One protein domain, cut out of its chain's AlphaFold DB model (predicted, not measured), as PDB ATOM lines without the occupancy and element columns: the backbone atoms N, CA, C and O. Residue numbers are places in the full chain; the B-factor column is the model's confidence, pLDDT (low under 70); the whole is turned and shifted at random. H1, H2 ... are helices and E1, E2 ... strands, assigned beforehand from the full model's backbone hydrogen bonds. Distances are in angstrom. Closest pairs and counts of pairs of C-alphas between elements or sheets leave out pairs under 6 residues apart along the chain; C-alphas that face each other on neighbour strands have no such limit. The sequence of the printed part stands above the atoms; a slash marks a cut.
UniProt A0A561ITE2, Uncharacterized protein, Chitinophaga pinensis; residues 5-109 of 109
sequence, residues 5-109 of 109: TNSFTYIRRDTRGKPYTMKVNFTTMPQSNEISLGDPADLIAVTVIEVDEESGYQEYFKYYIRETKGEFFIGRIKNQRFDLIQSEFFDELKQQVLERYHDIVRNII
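Overview. This is residues 5 to 109 of the 109 residues of an uncharacterized protein of Chitinophaga pinensis (UniProt A0A561ITE2). A strongly twisted sheet of six strands curls round one long helix, H1, which packs on one face with residues 89 to 104; no named helix covers the other face. The strands form a meander, each the antiparallel neighbour of the one before, in the order E1 - E2 - E3 - E4 - E5 - E6, and H1 follows. The printed part has 105 residues, mixed in class, in two layers, with H1 on one face of the sheet. It is compact, with a radius of gyration of the C-alphas of 14.7 A and spans of 44 by 36 by 22 A.

Arrangement. Start at edge strand E1, residues 5 to 13, where N 8 is 2.8 A from O 24 of E2, residues 19 to 28. Next comes E3, residues 43 to 52, with N 23 and O 49 2.8 A apart. In E4, residues 58 to 68, O 61 is 2.8 A from N 48. E5, residues 71 to 78, bends by 55 degrees at residue 74; N 73 is 2.9 A from O 66, and N 76 is 2.9 A from O 83 of edge strand E6, residues 81 to 84. H1, residues 88 to 108, is on this sheet; its closest C-alphas to E5 are Lys 94 and Ile 74, 6.3 A apart. In H1, 16 of 17 O i to N i+4 pairs are within hydrogen-bond range.

Along the chain. Find C-alpha 5 at (121.222, 121.064, 134.251); E1 runs 26.3 A. E2 spans 28.8 A, E3 28.7 A, E4 32.3 A, E5 21.0 A and E6 9.5 A. H1 runs 30.4 A to C-alpha 108 at (133.125, 116.254, 137.274).

Size, cuts and confidence. The C-alphas farthest apart, Gly 38 and Glu 54, are 44.7 A apart. The printed part has no cut. Look at residues 29 to 42 for the long link, E2 to E3; pLDDT is under 70 at residues 30 to 41 and 109.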
ATOM      1  N   THR A   5     122.667 121.318 134.290       88.19
ATOM      2  CA  THR A   5     121.222 121.064 134.251       88.19
ATOM      3  C   THR A   5     120.954 119.654 134.754       88.19
ATOM      4  O   THR A   5     121.635 118.714 134.345       88.19
ATOM      5  N   ASN A   6     119.980 119.497 135.646       92.75
ATOM      6  CA  ASN A   6     119.571 118.192 136.155       92.75
ATOM      7  C   ASN A   6     118.069 118.179 136.475       92.75
ATOM      8  O   ASN A   6     117.433 119.227 136.610       92.75
ATOM      9  N   SER A   7     117.502 116.983 136.588       93.88
ATOM     10  CA  SER A   7     116.087 116.769 136.852       93.88
ATOM     11  C   SER A   7     115.875 115.567 137.761       93.88
ATOM     12  O   SER A   7     116.553 114.550 137.617       93.88
ATOM     13  N   PHE A   8     114.881 115.643 138.637       95.12
ATOM     14  CA  PHE A   8     114.462 114.529 139.476       95.12
ATOM     15  C   PHE A   8     112.958 114.566 139.736       95.12
ATOM     16  O   PHE A   8     112.277 115.550 139.458       95.12
ATOM     17  N   THR A   9     112.413 113.465 140.239       94.75
ATOM     18  CA  THR A   9     110.993 113.350 140.578       94.75
ATOM     19  C   THR A   9     110.845 112.703 141.945       94.75
ATOM     20  O   THR A   9     111.613 111.803 142.283       94.75
ATOM     21  N   TYR A  10     109.875 113.158 142.729       92.00
ATOM     22  CA  TYR A  10     109.501 112.535 143.996       92.00
ATOM     23  C   TYR A  10     108.005 112.701 144.261       92.00
ATOM     24  O   TYR A  10     107.361 113.585 143.698       92.00
ATOM     25  N   ILE A  11     107.447 111.841 145.112       91.44
ATOM     26  CA  ILE A  11     106.042 111.917 145.522       91.44
ATOM     27  C   ILE A  11     105.972 112.648 146.857       91.44
ATOM     28  O   ILE A  11     106.657 112.280 147.813       91.44
ATOM     29  N   ARG A  12     105.110 113.658 146.932       88.31
ATOM     30  CA  ARG A  12     104.753 114.363 148.164       88.31
ATOM     31  C   ARG A  12     103.303 114.051 148.511       88.31
ATOM     32  O   ARG A  12     102.492 113.836 147.622       88.31
ATOM     33  N   ARG A  13     102.960 114.034 149.797       88.69
ATOM     34  CA  ARG A  13     101.561 113.986 150.242       88.69
ATOM     35  C   ARG A  13     101.178 115.307 150.888       88.69
ATOM     36  O   ARG A  13     101.996 115.888 151.602       88.69
ATOM     37  N   ASP A  14      99.967 115.785 150.629       84.69
ATOM     38  CA  ASP A  14      99.426 116.934 151.356       84.69
ATOM     39  C   ASP A  14      99.017 116.556 152.792       84.69
ATOM     40  O   ASP A  14      99.129 115.407 153.228       84.69
ATOM     41  N   THR A  15      98.507 117.535 153.540       84.31
ATOM     42  CA  THR A  15      98.031 117.344 154.920       84.31
ATOM     43  C   THR A  15      96.839 116.392 155.034       84.31
ATOM     44  O   THR A  15      96.548 115.907 156.126       84.31
ATOM     45  N   ARG A  16      96.146 116.105 153.926       88.00
ATOM     46  CA  ARG A  16      95.022 115.163 153.837       88.00
ATOM     47  C   ARG A  16      95.469 113.786 153.329       88.00
ATOM     48  O   ARG A  16      94.632 112.898 153.192       88.00
ATOM     49  N   GLY A  17      96.767 113.595 153.081       86.50
ATOM     50  CA  GLY A  17      97.357 112.348 152.597       86.50
ATOM     51  C   GLY A  17      97.269 112.150 151.083       86.50
ATOM     52  O   GLY A  17      97.702 111.101 150.599       86.50
ATOM     53  N   LYS A  18      96.748 113.126 150.332       88.88
ATOM     54  CA  LYS A  18      96.621 113.039 148.875       88.88
ATOM     55  C   LYS A  18      98.006 113.127 148.218       88.88
ATOM     56  O   LYS A  18      98.762 114.039 148.562       88.88
ATOM     57  N   PRO A  19      98.370 112.192 147.317       89.38
ATOM     58  CA  PRO A  19      99.672 112.187 146.663       89.38
ATOM     59  C   PRO A  19      99.740 113.183 145.497       89.38
ATOM     60  O   PRO A  19      98.815 113.286 144.696       89.38
ATOM     61  N   TYR A  20     100.887 113.844 145.379       91.44
ATOM     62  CA  TYR A  20     101.270 114.713 144.275       91.44
ATOM     63  C   TYR A  20     102.651 114.297 143.778       91.44
ATOM     64  O   TYR A  20     103.575 114.093 144.576       91.44
ATOM     65  N   THR A  21     102.815 114.192 142.465       94.12
ATOM     66  CA  THR A  21     104.127 113.969 141.855       94.12
ATOM     67  C   THR A  21     104.801 115.308 141.603       94.12
ATOM     68  O   THR A  21     104.323 116.123 140.818       94.12
ATOM     69  N   MET A  22     105.949 115.518 142.238       94.06
ATOM     70  CA  MET A  22     106.783 116.703 142.064       94.06
ATOM     71  C   MET A  22     107.871 116.391 141.039       94.06
ATOM     72  O   MET A  22     108.792 115.624 141.326       94.06
ATOM     73  N   LYS A  23     107.801 116.987 139.848       95.38
ATOM     74  CA  LYS A  23     108.873 116.919 138.844       95.38
ATOM     75  C   LYS A  23     109.716 118.181 138.941       95.38
ATOM     76  O   LYS A  23     109.237 119.274 138.644       95.38
ATOM     77  N   VAL A  24     110.965 118.036 139.355       96.06
ATOM     78  CA  VAL A  24     111.886 119.150 139.578       96.06
ATOM     79  C   VAL A  24     112.948 119.157 138.494       96.06
ATOM     80  O   VAL A  24     113.585 118.143 138.234       96.06
ATOM     81  N   ASN A  25     113.166 120.316 137.889       94.62
ATOM     82  CA  ASN A  25     114.261 120.585 136.968       94.62
ATOM     83  C   ASN A  25     115.040 121.779 137.498       94.62
ATOM     84  O   ASN A  25     114.427 122.757 137.926       94.62
ATOM     85  N   PHE A  26     116.366 121.737 137.455       92.19
ATOM     86  CA  PHE A  26     117.168 122.886 137.846       92.19
ATOM     87  C   PHE A  26     118.340 123.143 136.907       92.19
ATOM     88  O   PHE A  26     118.899 122.214 136.322       92.19
ATOM     89  N   THR A  27     118.712 124.418 136.806       89.69
ATOM     90  CA  THR A  27     119.834 124.906 136.003       89.69
ATOM     91  C   THR A  27     120.644 125.910 136.814       89.69
ATOM     92  O   THR A  27     120.100 126.911 137.280       89.69
ATOM     93  N   THR A  28     121.939 125.664 136.982       86.62
ATOM     94  CA  THR A  28     122.876 126.639 137.561       86.62
ATOM     95  C   THR A  28     123.336 127.629 136.492       86.62
ATOM     96  O   THR A  28     123.424 127.279 135.315       86.62
ATOM     97  N   MET A  29     123.638 128.867 136.893       77.81
ATOM     98  CA  MET A  29     124.014 129.947 135.967       77.81
ATOM     99  C   MET A  29     123.014 130.117 134.800       77.81
ATOM    100  O   MET A  29     123.412 130.092 133.632       77.81
ATOM    101  N   PRO A  30     121.701 130.261 135.079       67.50
ATOM    102  CA  PRO A  30     120.717 130.468 134.023       67.50
ATOM    103  C   PRO A  30     121.027 131.765 133.255       67.50
ATOM    104  O   PRO A  30     121.421 132.767 133.854       67.50
ATOM    105  N   GLN A  31     120.844 131.763 131.929       60.16
ATOM    106  CA  GLN A  31     121.072 132.960 131.108       60.16
ATOM    107  C   GLN A  31     120.217 134.142 131.614       60.16
ATOM    108  O   GLN A  31     119.011 134.014 131.836       60.16
ATOM    109  N   SER A  32     120.864 135.292 131.837       53.19
ATOM    110  CA  SER A  32     120.468 136.319 132.816       53.19
ATOM    111  C   SER A  32     119.398 137.326 132.364       53.19
ATOM    112  O   SER A  32     119.416 138.473 132.805       53.19
ATOM    113  N   ASN A  33     118.445 136.953 131.510       54.12
ATOM    114  CA  ASN A  33     117.408 137.916 131.099       54.12
ATOM    115  C   ASN A  33     116.341 138.160 132.187       54.12
ATOM    116  O   ASN A  33     115.550 139.092 132.075       54.12
ATOM    117  N   GLU A  34     116.312 137.345 133.246       52.84
ATOM    118  CA  GLU A  34     115.327 137.435 134.337       52.84
ATOM    119  C   GLU A  34     115.856 138.118 135.611       52.84
ATOM    120  O   GLU A  34     115.080 138.443 136.511       52.84
ATOM    121  N   ILE A  35     117.169 138.346 135.698       55.19
ATOM    122  CA  ILE A  35     117.859 138.899 136.870       55.19
ATOM    123  C   ILE A  35     118.591 140.164 136.413       55.19
ATOM    124  O   ILE A  35     119.257 140.149 135.386       55.19
ATOM    125  N   SER A  36     118.424 141.277 137.135       50.81
ATOM    126  CA  SER A  36     119.007 142.569 136.750       50.81
ATOM    127  C   SER A  36     120.522 142.456 136.510       50.81
ATOM    128  O   SER A  36     121.238 141.912 137.347       50.81
ATOM    129  N   LEU A  37     120.988 143.007 135.383       46.16
ATOM    130  CA  LEU A  37     122.349 142.970 134.809       46.16
ATOM    131  C   LEU A  37     123.471 143.588 135.683       46.16
ATOM    132  O   LEU A  37     124.574 143.805 135.191       46.16
ATOM    133  N   GLY A  38     123.195 143.923 136.945       48.34
ATOM    134  CA  GLY A  38     124.118 144.647 137.824       48.34
ATOM    135  C   GLY A  38     125.142 143.769 138.543       48.34
ATOM    136  O   GLY A  38     126.248 144.233 138.786       48.34
ATOM    137  N   ASP A  39     124.803 142.511 138.835       47.97
ATOM    138  CA  ASP A  39     125.705 141.556 139.483       47.97
ATOM    139  C   ASP A  39     125.425 140.140 138.955       47.97
ATOM    140  O   ASP A  39     124.272 139.693 139.006       47.97
ATOM    141  N   PRO A  40     126.439 139.397 138.474       53.22
ATOM    142  CA  PRO A  40     126.294 137.973 138.215       53.22
ATOM    143  C   PRO A  40     126.073 137.263 139.554       53.22
ATOM    144  O   PRO A  40     127.011 136.912 140.262       53.22
ATOM    145  N   ALA A  41     124.812 137.090 139.945       57.97
ATOM    146  CA  ALA A  41     124.476 136.290 141.107       57.97
ATOM    147  C   ALA A  41     124.617 134.808 140.736       57.97
ATOM    148  O   ALA A  41     123.985 134.344 139.782       57.97
ATOM    149  N   ASP A  42     125.424 134.067 141.499       73.38
ATOM    150  CA  ASP A  42     125.448 132.604 141.460       73.38
ATOM    151  C   ASP A  42     124.052 132.091 141.860       73.38
ATOM    152  O   ASP A  42     123.667 132.047 143.034       73.38
ATOM    153  N   LEU A  43     123.250 131.797 140.837       83.75
ATOM    154  CA  LEU A  43     121.849 131.420 140.945       83.75
ATOM    155  C   LEU A  43     121.625 130.034 140.352       83.75
ATOM    156  O   LEU A  43     122.180 129.676 139.310       83.75
ATOM    157  N   ILE A  44     120.731 129.293 140.995       89.81
ATOM    158  CA  ILE A  44     120.171 128.047 140.488       89.81
ATOM    159  C   ILE A  44     118.691 128.300 140.215       89.81
ATOM    160  O   ILE A  44     117.917 128.533 141.143       89.81
ATOM    161  N   ALA A  45     118.284 128.282 138.948       91.00
ATOM    162  CA  ALA A  45     116.872 128.297 138.582       91.00
ATOM    163  C   ALA A  45     116.279 126.913 138.842       91.00
ATOM    164  O   ALA A  45     116.837 125.918 138.388       91.00
ATOM    165  N   VAL A  46     115.150 126.848 139.543       93.00
ATOM    166  CA  VAL A  46     114.451 125.608 139.897       93.00
ATOM    167  C   VAL A  46     113.020 125.694 139.378       93.00
ATOM    168  O   VAL A  46     112.241 126.549 139.789       93.00
ATOM    169  N   THR A  47     112.663 124.800 138.469       94.19
ATOM    170  CA  THR A  47     111.301 124.641 137.955       94.19
ATOM    171  C   THR A  47     110.692 123.398 138.576       94.19
ATOM    172  O   THR A  47     111.270 122.316 138.494       94.19
ATOM    173  N   VAL A  48     109.521 123.548 139.179       94.50
ATOM    174  CA  VAL A  48     108.768 122.462 139.801       94.50
ATOM    175  C   VAL A  48     107.437 122.337 139.080       94.50
ATOM    176  O   VAL A  48     106.714 123.319 138.946       94.50
ATOM    177  N   ILE A  49     107.124 121.134 138.619       95.38
ATOM    178  CA  ILE A  49     105.812 120.773 138.091       95.38
ATOM    179  C   ILE A  49     105.166 119.874 139.135       95.38
ATOM    180  O   ILE A  49     105.672 118.783 139.400       95.38
ATOM    181  N   GLU A  50     104.090 120.346 139.745       93.44
ATOM    182  CA  GLU A  50     103.259 119.542 140.634       93.44
ATOM    183  C   GLU A  50     102.167 118.878 139.800       93.44
ATOM    184  O   GLU A  50     101.482 119.553 139.034       93.44
ATOM    185  N   VAL A  51     102.038 117.559 139.907       93.81
ATOM    186  CA  VAL A  51     101.012 116.774 139.218       93.81
ATOM    187  C   VAL A  51     100.109 116.142 140.266       93.81
ATOM    188  O   VAL A  51     100.572 115.363 141.099       93.81
ATOM    189  N   ASP A  52      98.826 116.479 140.220       91.88
ATOM    190  CA  ASP A  52      97.791 115.775 140.967       91.88
ATOM    191  C   ASP A  52      97.523 114.429 140.283       91.88
ATOM    192  O   ASP A  52      97.000 114.380 139.170       91.88
ATOM    193  N   GLU A  53      97.881 113.335 140.952       86.69
ATOM    194  CA  GLU A  53      97.757 111.980 140.403       86.69
ATOM    195  C   GLU A  53      96.297 111.548 140.185       86.69
ATOM    196  O   GLU A  53      96.032 110.687 139.348       86.69
ATOM    197  N   GLU A  54      95.337 112.133 140.908       85.25
ATOM    198  CA  GLU A  54      93.921 111.770 140.780       85.25
ATOM    199  C   GLU A  54      93.253 112.480 139.604       85.25
ATOM    200  O   GLU A  54      92.470 111.877 138.870       85.25
ATOM    201  N   SER A  55      93.527 113.777 139.443       88.38
ATOM    202  CA  SER A  55      92.883 114.601 138.412       88.38
ATOM    203  C   SER A  55      93.713 114.738 137.135       88.38
ATOM    204  O   SER A  55      93.188 115.160 136.104       88.38
ATOM    205  N   GLY A  56      95.008 114.413 137.188       87.44
ATOM    206  CA  GLY A  56      95.973 114.687 136.125       87.44
ATOM    207  C   GLY A  56      96.297 116.176 135.956       87.44
ATOM    208  O   GLY A  56      97.022 116.534 135.024       87.44
ATOM    209  N   TYR A  57      95.764 117.045 136.823       91.50
ATOM    210  CA  TYR A  57      96.032 118.479 136.802       91.50
ATOM    211  C   TYR A  57      97.508 118.753 137.094       91.50
ATOM    212  O   TYR A  57      98.124 118.084 137.923       91.50
ATOM    213  N   GLN A  58      98.073 119.743 136.401       92.94
ATOM    214  CA  GLN A  58      99.478 120.114 136.535       92.94
ATOM    215  C   GLN A  58      99.611 121.604 136.814       92.94
ATOM    216  O   GLN A  58      99.009 122.421 136.115       92.94
ATOM    217  N   GLU A  59     100.455 121.949 137.780       93.50
ATOM    218  CA  GLU A  59     100.787 123.332 138.099       93.50
ATOM    219  C   GLU A  59     102.294 123.568 138.029       93.50
ATOM    220  O   GLU A  59     103.105 122.757 138.480       93.50
ATOM    221  N   TYR A  60     102.666 124.696 137.425       93.12
ATOM    222  CA  TYR A  60     104.050 125.061 137.164       93.12
ATOM    223  C   TYR A  60     104.492 126.156 138.119       93.12
ATOM    224  O   TYR A  60     103.929 127.251 138.149       93.12
ATOM    225  N   PHE A  61     105.577 125.888 138.831       92.50
ATOM    226  CA  PHE A  61     106.181 126.830 139.750       92.50
ATOM    227  C   PHE A  61     107.640 127.072 139.399       92.50
ATOM    228  O   PHE A  61     108.396 126.149 139.093       92.50
ATOM    229  N   LYS A  62     108.049 128.335 139.496       91.25
ATOM    230  CA  LYS A  62     109.427 128.754 139.278       91.25
ATOM    231  C   LYS A  62     109.998 129.357 140.552       91.25
ATOM    232  O   LYS A  62     109.416 130.278 141.128       91.25
ATOM    233  N   TYR A  63     111.137 128.829 140.965       92.69
ATOM    234  CA  TYR A  63     111.894 129.226 142.141       92.69
ATOM    235  C   TYR A  63     113.357 129.437 141.767       92.69
ATOM    236  O   TYR A  63     113.818 129.039 140.696       92.69
ATOM    237  N   TYR A  64     114.089 130.073 142.666       91.50
ATOM    238  CA  TYR A  64     115.498 130.371 142.505       91.50
ATOM    239  C   TYR A  64     116.205 130.091 143.822       91.50
ATOM    240  O   TYR A  64     115.705 130.477 144.879       91.50
ATOM    241  N   ILE A  65     117.362 129.441 143.761       91.88
ATOM    242  CA  ILE A  65     118.277 129.324 144.892       91.88
ATOM    243  C   ILE A  65     119.418 130.305 144.655       91.88
ATOM    244  O   ILE A  65     120.063 130.266 143.607       91.88
ATOM    245  N   ARG A  66     119.639 131.196 145.616       88.44
ATOM    246  CA  ARG A  66     120.695 132.201 145.609       88.44
ATOM    247  C   ARG A  66     121.739 131.852 146.649       88.44
ATOM    248  O   ARG A  66     121.394 131.644 147.810       88.44
ATOM    249  N   GLU A  67     123.000 131.857 146.240       85.25
ATOM    250  CA  GLU A  67     124.122 131.819 147.167       85.25
ATOM    251  C   GLU A  67     124.485 133.245 147.608       85.25
ATOM    252  O   GLU A  67     124.527 134.186 146.811       85.25
ATOM    253  N   THR A  68     124.709 133.454 148.900       83.00
ATOM    254  CA  THR A  68     125.217 134.716 149.442       83.00
ATOM    255  C   THR A  68     126.171 134.401 150.582       83.00
ATOM    256  O   THR A  68     125.761 133.861 151.600       83.00
ATOM    257  N   LYS A  69     127.456 134.742 150.408       83.00
ATOM    258  CA  LYS A  69     128.522 134.498 151.401       83.00
ATOM    259  C   LYS A  69     128.610 133.028 151.867       83.00
ATOM    260  O   LYS A  69     128.919 132.776 153.026       83.00
ATOM    261  N   GLY A  70     128.351 132.076 150.968       80.62
ATOM    262  CA  GLY A  70     128.371 130.637 151.259       80.62
ATOM    263  C   GLY A  70     127.068 130.069 151.832       80.62
ATOM    264  O   GLY A  70     126.976 128.863 152.044       80.62
ATOM    265  N   GLU A  71     126.048 130.902 152.060       88.19
ATOM    266  CA  GLU A  71     124.720 130.455 152.479       88.19
ATOM    267  C   GLU A  71     123.751 130.418 151.293       88.19
ATOM    268  O   GLU A  71     123.723 131.333 150.467       88.19
ATOM    269  N   PHE A  72     122.934 129.365 151.221       89.88
ATOM    270  CA  PHE A  72     121.963 129.162 150.147       89.88
ATOM    271  C   PHE A  72     120.538 129.474 150.606       89.88
ATOM    272  O   PHE A  72     120.038 128.923 151.592       89.88
ATOM    273  N   PHE A  73     119.852 130.301 149.824       91.38
ATOM    274  CA  PHE A  73     118.495 130.770 150.085       91.38
ATOM    275  C   PHE A  73     117.585 130.440 148.913       91.38
ATOM    276  O   PHE A  73     117.958 130.696 147.775       91.38
ATOM    277  N   ILE A  74     116.382 129.925 149.169       93.88
ATOM    278  CA  ILE A  74     115.381 129.653 148.131       93.88
ATOM    279  C   ILE A  74     114.291 130.725 148.135       93.88
ATOM    280  O   ILE A  74     113.834 131.181 149.183       93.88
ATOM    281  N   GLY A  75     113.880 131.155 146.951       92.44
ATOM    282  CA  GLY A  75     112.927 132.241 146.803       92.44
ATOM    283  C   GLY A  75     112.320 132.322 145.414       92.44
ATOM    284  O   GLY A  75     112.547 131.472 144.549       92.44
ATOM    285  N   ARG A  76     111.528 133.366 145.199       90.94
ATOM    286  CA  ARG A  76     111.009 133.754 143.883       90.94
ATOM    287  C   ARG A  76     111.667 135.052 143.453       90.94
ATOM    288  O   ARG A  76     112.089 135.846 144.286       90.94
ATOM    289  N   ILE A  77     111.729 135.279 142.147       85.62
ATOM    290  CA  ILE A  77     112.116 136.579 141.610       85.62
ATOM    291  C   ILE A  77     110.863 137.249 141.065       85.62
ATOM    292  O   ILE A  77     110.217 136.729 140.156       85.62
ATOM    293  N   LYS A  78     110.519 138.405 141.628       81.69
ATOM    294  CA  LYS A  78     109.413 139.245 141.167       81.69
ATOM    295  C   LYS A  78     109.916 140.671 141.029       81.69
ATOM    296  O   LYS A  78     110.567 141.194 141.926       81.69
ATOM    297  N   ASN A  79     109.643 141.309 139.891       80.25
ATOM    298  CA  ASN A  79     110.120 142.668 139.600       80.25
ATOM    299  C   ASN A  79     111.638 142.831 139.832       80.25
ATOM    300  O   ASN A  79     112.073 143.815 140.425       80.25
ATOM    301  N   GLN A  80     112.432 141.837 139.406       74.06
ATOM    302  CA  GLN A  80     113.894 141.786 139.582       74.06
ATOM    303  C   GLN A  80     114.376 141.772 141.047       74.06
ATOM    304  O   GLN A  80     115.559 141.978 141.309       74.06
ATOM    305  N   ARG A  81     113.486 141.515 142.013       81.44
ATOM    306  CA  ARG A  81     113.824 141.360 143.430       81.44
ATOM    307  C   ARG A  81     113.674 139.910 143.849       81.44
ATOM    308  O   ARG A  81     112.733 139.240 143.433       81.44
ATOM    309  N   PHE A  82     114.623 139.446 144.654       84.12
ATOM    310  CA  PHE A  82     114.594 138.118 145.247       84.12
ATOM    311  C   PHE A  82     113.769 138.156 146.536       84.12
ATOM    312  O   PHE A  82     114.192 138.759 147.523       84.12
ATOM    313  N   ASP A  83     112.616 137.499 146.509       89.69
ATOM    314  CA  ASP A  83     111.734 137.322 147.654       89.69
ATOM    315  C   ASP A  83     112.016 135.953 148.283       89.69
ATOM    316  O   ASP A  83     111.720 134.909 147.691       89.69
ATOM    317  N   LEU A  84     112.614 135.964 149.477       90.44
ATOM    318  CA  LEU A  84     112.903 134.759 150.255       90.44
ATOM    319  C   LEU A  84     111.602 134.042 150.628       90.44
ATOM    320  O   LEU A  84     110.647 134.673 151.082       90.44
ATOM    321  N   ILE A  85     111.593 132.715 150.502       92.56
ATOM    322  CA  ILE A  85     110.485 131.878 150.959       92.56
ATOM    323  C   ILE A  85     110.967 131.019 152.124       92.56
ATOM    324  O   ILE A  85     111.958 130.305 152.003       92.56
ATOM    325  N   GLN A  86     110.249 131.080 153.245       89.62
ATOM    326  CA  GLN A  86     110.534 130.291 154.442       89.62
ATOM    327  C   GLN A  86     109.410 129.284 154.673       89.62
ATOM    328  O   GLN A  86     108.298 129.648 155.054       89.62
ATOM    329  N   SER A  87     109.690 128.013 154.399       90.44
ATOM    330  CA  SER A  87     108.819 126.892 154.743       90.44
ATOM    331  C   SER A  87     109.614 125.594 154.637       90.44
ATOM    332  O   SER A  87     110.472 125.466 153.768       90.44
ATOM    333  N   GLU A  88     109.280 124.627 155.492       89.19
ATOM    334  CA  GLU A  88     109.912 123.302 155.555       89.19
ATOM    335  C   GLU A  88     109.997 122.623 154.180       89.19
ATOM    336  O   GLU A  88     111.059 122.169 153.770       89.19
ATOM    337  N   PHE A  89     108.915 122.678 153.397       88.75
ATOM    338  CA  PHE A  89     108.890 122.160 152.027       88.75
ATOM    339  C   PHE A  89     109.967 122.789 151.128       88.75
ATOM    340  O   PHE A  89     110.600 122.105 150.324       88.75
ATOM    341  N   PHE A  90     110.166 124.102 151.236       92.62
ATOM    342  CA  PHE A  90     111.157 124.805 150.427       92.62
ATOM    343  C   PHE A  90     112.581 124.542 150.910       92.62
ATOM    344  O   PHE A  90     113.492 124.485 150.084       92.62
ATOM    345  N   ASP A  91     112.774 124.328 152.210       92.81
ATOM    346  CA  ASP A  91     114.061 123.908 152.754       92.81
ATOM    347  C   ASP A  91     114.451 122.503 152.282       92.81
ATOM    348  O   ASP A  91     115.583 122.320 151.829       92.81
ATOM    349  N   GLU A  92     113.512 121.553 152.273       92.25
ATOM    350  CA  GLU A  92     113.720 120.215 151.703       92.25
ATOM    351  C   GLU A  92     114.035 120.277 150.203       92.25
ATOM    352  O   GLU A  92     114.997 119.662 149.735       92.25
ATOM    353  N   LEU A  93     113.253 121.045 149.433       93.50
ATOM    354  CA  LEU A  93     113.480 121.218 147.997       93.50
ATOM    355  C   LEU A  93     114.873 121.802 147.725       93.50
ATOM    356  O   LEU A  93     115.591 121.321 146.846       93.50
ATOM    357  N   LYS A  94     115.268 122.820 148.496       94.75
ATOM    358  CA  LYS A  94     116.595 123.437 148.427       94.75
ATOM    359  C   LYS A  94     117.689 122.409 148.708       94.75
ATOM    360  O   LYS A  94     118.617 122.306 147.910       94.75
ATOM    361  N   GLN A  95     117.580 121.638 149.791       94.88
ATOM    362  CA  GLN A  95     118.558 120.598 150.131       94.88
ATOM    363  C   GLN A  95     118.698 119.565 149.008       94.88
ATOM    364  O   GLN A  95     119.807 119.322 148.546       94.88
ATOM    365  N   GLN A  96     117.584 119.055 148.478       94.38
ATOM    366  CA  GLN A  96     117.589 118.071 147.392       94.38
ATOM    367  C   GLN A  96     118.212 118.577 146.081       94.38
ATOM    368  O   GLN A  96     118.777 117.787 145.318       94.38
ATOM    369  N   VAL A  97     118.070 119.871 145.780       94.06
ATOM    370  CA  VAL A  97     118.728 120.496 144.624       94.06
ATOM    371  C   VAL A  97     120.228 120.645 144.882       94.06
ATOM    372  O   VAL A  97     121.028 120.317 144.005       94.06
ATOM    373  N   LEU A  98     120.619 121.096 146.077       93.31
ATOM    374  CA  LEU A  98     122.022 121.308 146.440       93.31
ATOM    375  C   LEU A  98     122.811 120.002 146.539       93.31
ATOM    376  O   LEU A  98     123.926 119.947 146.030       93.31
ATOM    377  N   GLU A  99     122.243 118.949 147.127       93.75
ATOM    378  CA  GLU A  99     122.869 117.621 147.183       93.75
ATOM    379  C   GLU A  99     123.199 117.117 145.780       93.75
ATOM    380  O   GLU A  99     124.349 116.797 145.490       93.75
ATOM    381  N   ARG A 100     122.225 117.163 144.863       91.94
ATOM    382  CA  ARG A 100     122.436 116.756 143.467       91.94
ATOM    383  C   ARG A 100     123.453 117.637 142.756       91.94
ATOM    384  O   ARG A 100     124.283 117.123 142.014       91.94
ATOM    385  N   TYR A 101     123.404 118.949 142.968       89.31
ATOM    386  CA  TYR A 101     124.409 119.862 142.429       89.31
ATOM    387  C   TYR A 101     125.817 119.487 142.915       89.31
ATOM    388  O   TYR A 101     126.723 119.341 142.097       89.31
ATOM    389  N   HIS A 102     126.000 119.276 144.219       89.25
ATOM    390  CA  HIS A 102     127.291 118.914 144.795       89.25
ATOM    391  C   HIS A 102     127.777 117.540 144.340       89.25
ATOM    392  O   HIS A 102     128.964 117.399 144.051       89.25
ATOM    393  N   ASP A 103     126.889 116.555 144.222       89.25
ATOM    394  CA  ASP A 103     127.236 115.235 143.697       89.25
ATOM    395  C   ASP A 103     127.700 115.318 142.242       89.25
ATOM    396  O   ASP A 103     128.709 114.715 141.883       89.25
ATOM    397  N   ILE A 104     127.026 116.103 141.398       86.00
ATOM    398  CA  ILE A 104     127.451 116.309 140.007       86.00
ATOM    399  C   ILE A 104     128.813 117.004 139.966       86.00
ATOM    400  O   ILE A 104     129.708 116.542 139.267       86.00
ATOM    401  N   VAL A 105     128.998 118.077 140.740       84.81
ATOM    402  CA  VAL A 105     130.274 118.807 140.795       84.81
ATOM    403  C   VAL A 105     131.416 117.897 141.257       84.81
ATOM    404  O   VAL A 105     132.474 117.912 140.637       84.81
ATOM    405  N   ARG A 106     131.200 117.062 142.282       86.50
ATOM    406  CA  ARG A 106     132.186 116.079 142.770       86.50
ATOM    407  C   ARG A 106     132.522 114.983 141.761       86.50
ATOM    408  O   ARG A 106     133.593 114.408 141.849       86.50
ATOM    409  N   ASN A 107     131.602 114.647 140.858       79.94
ATOM    410  CA  ASN A 107     131.838 113.637 139.823       79.94
ATOM    411  C   ASN A 107     132.470 114.222 138.548       79.94
ATOM    412  O   ASN A 107     132.858 113.463 137.662       79.94
ATOM    413  N   ILE A 108     132.538 115.553 138.426       72.25
ATOM    414  CA  ILE A 108     133.125 116.254 137.274       72.25
ATOM    415  C   ILE A 108     134.552 116.748 137.571       72.25
ATOM    416  O   ILE A 108     135.358 116.816 136.643       72.25
ATOM    417  N   ILE A 109     134.848 117.114 138.824       57.56
ATOM    418  CA  ILE A 109     136.149 117.634 139.292       57.56
ATOM    419  C   ILE A 109     136.927 116.524 139.994       57.56
ATOM    420  O   ILE A 109     138.131 116.378 139.689       57.56
TER     421      ILE A 109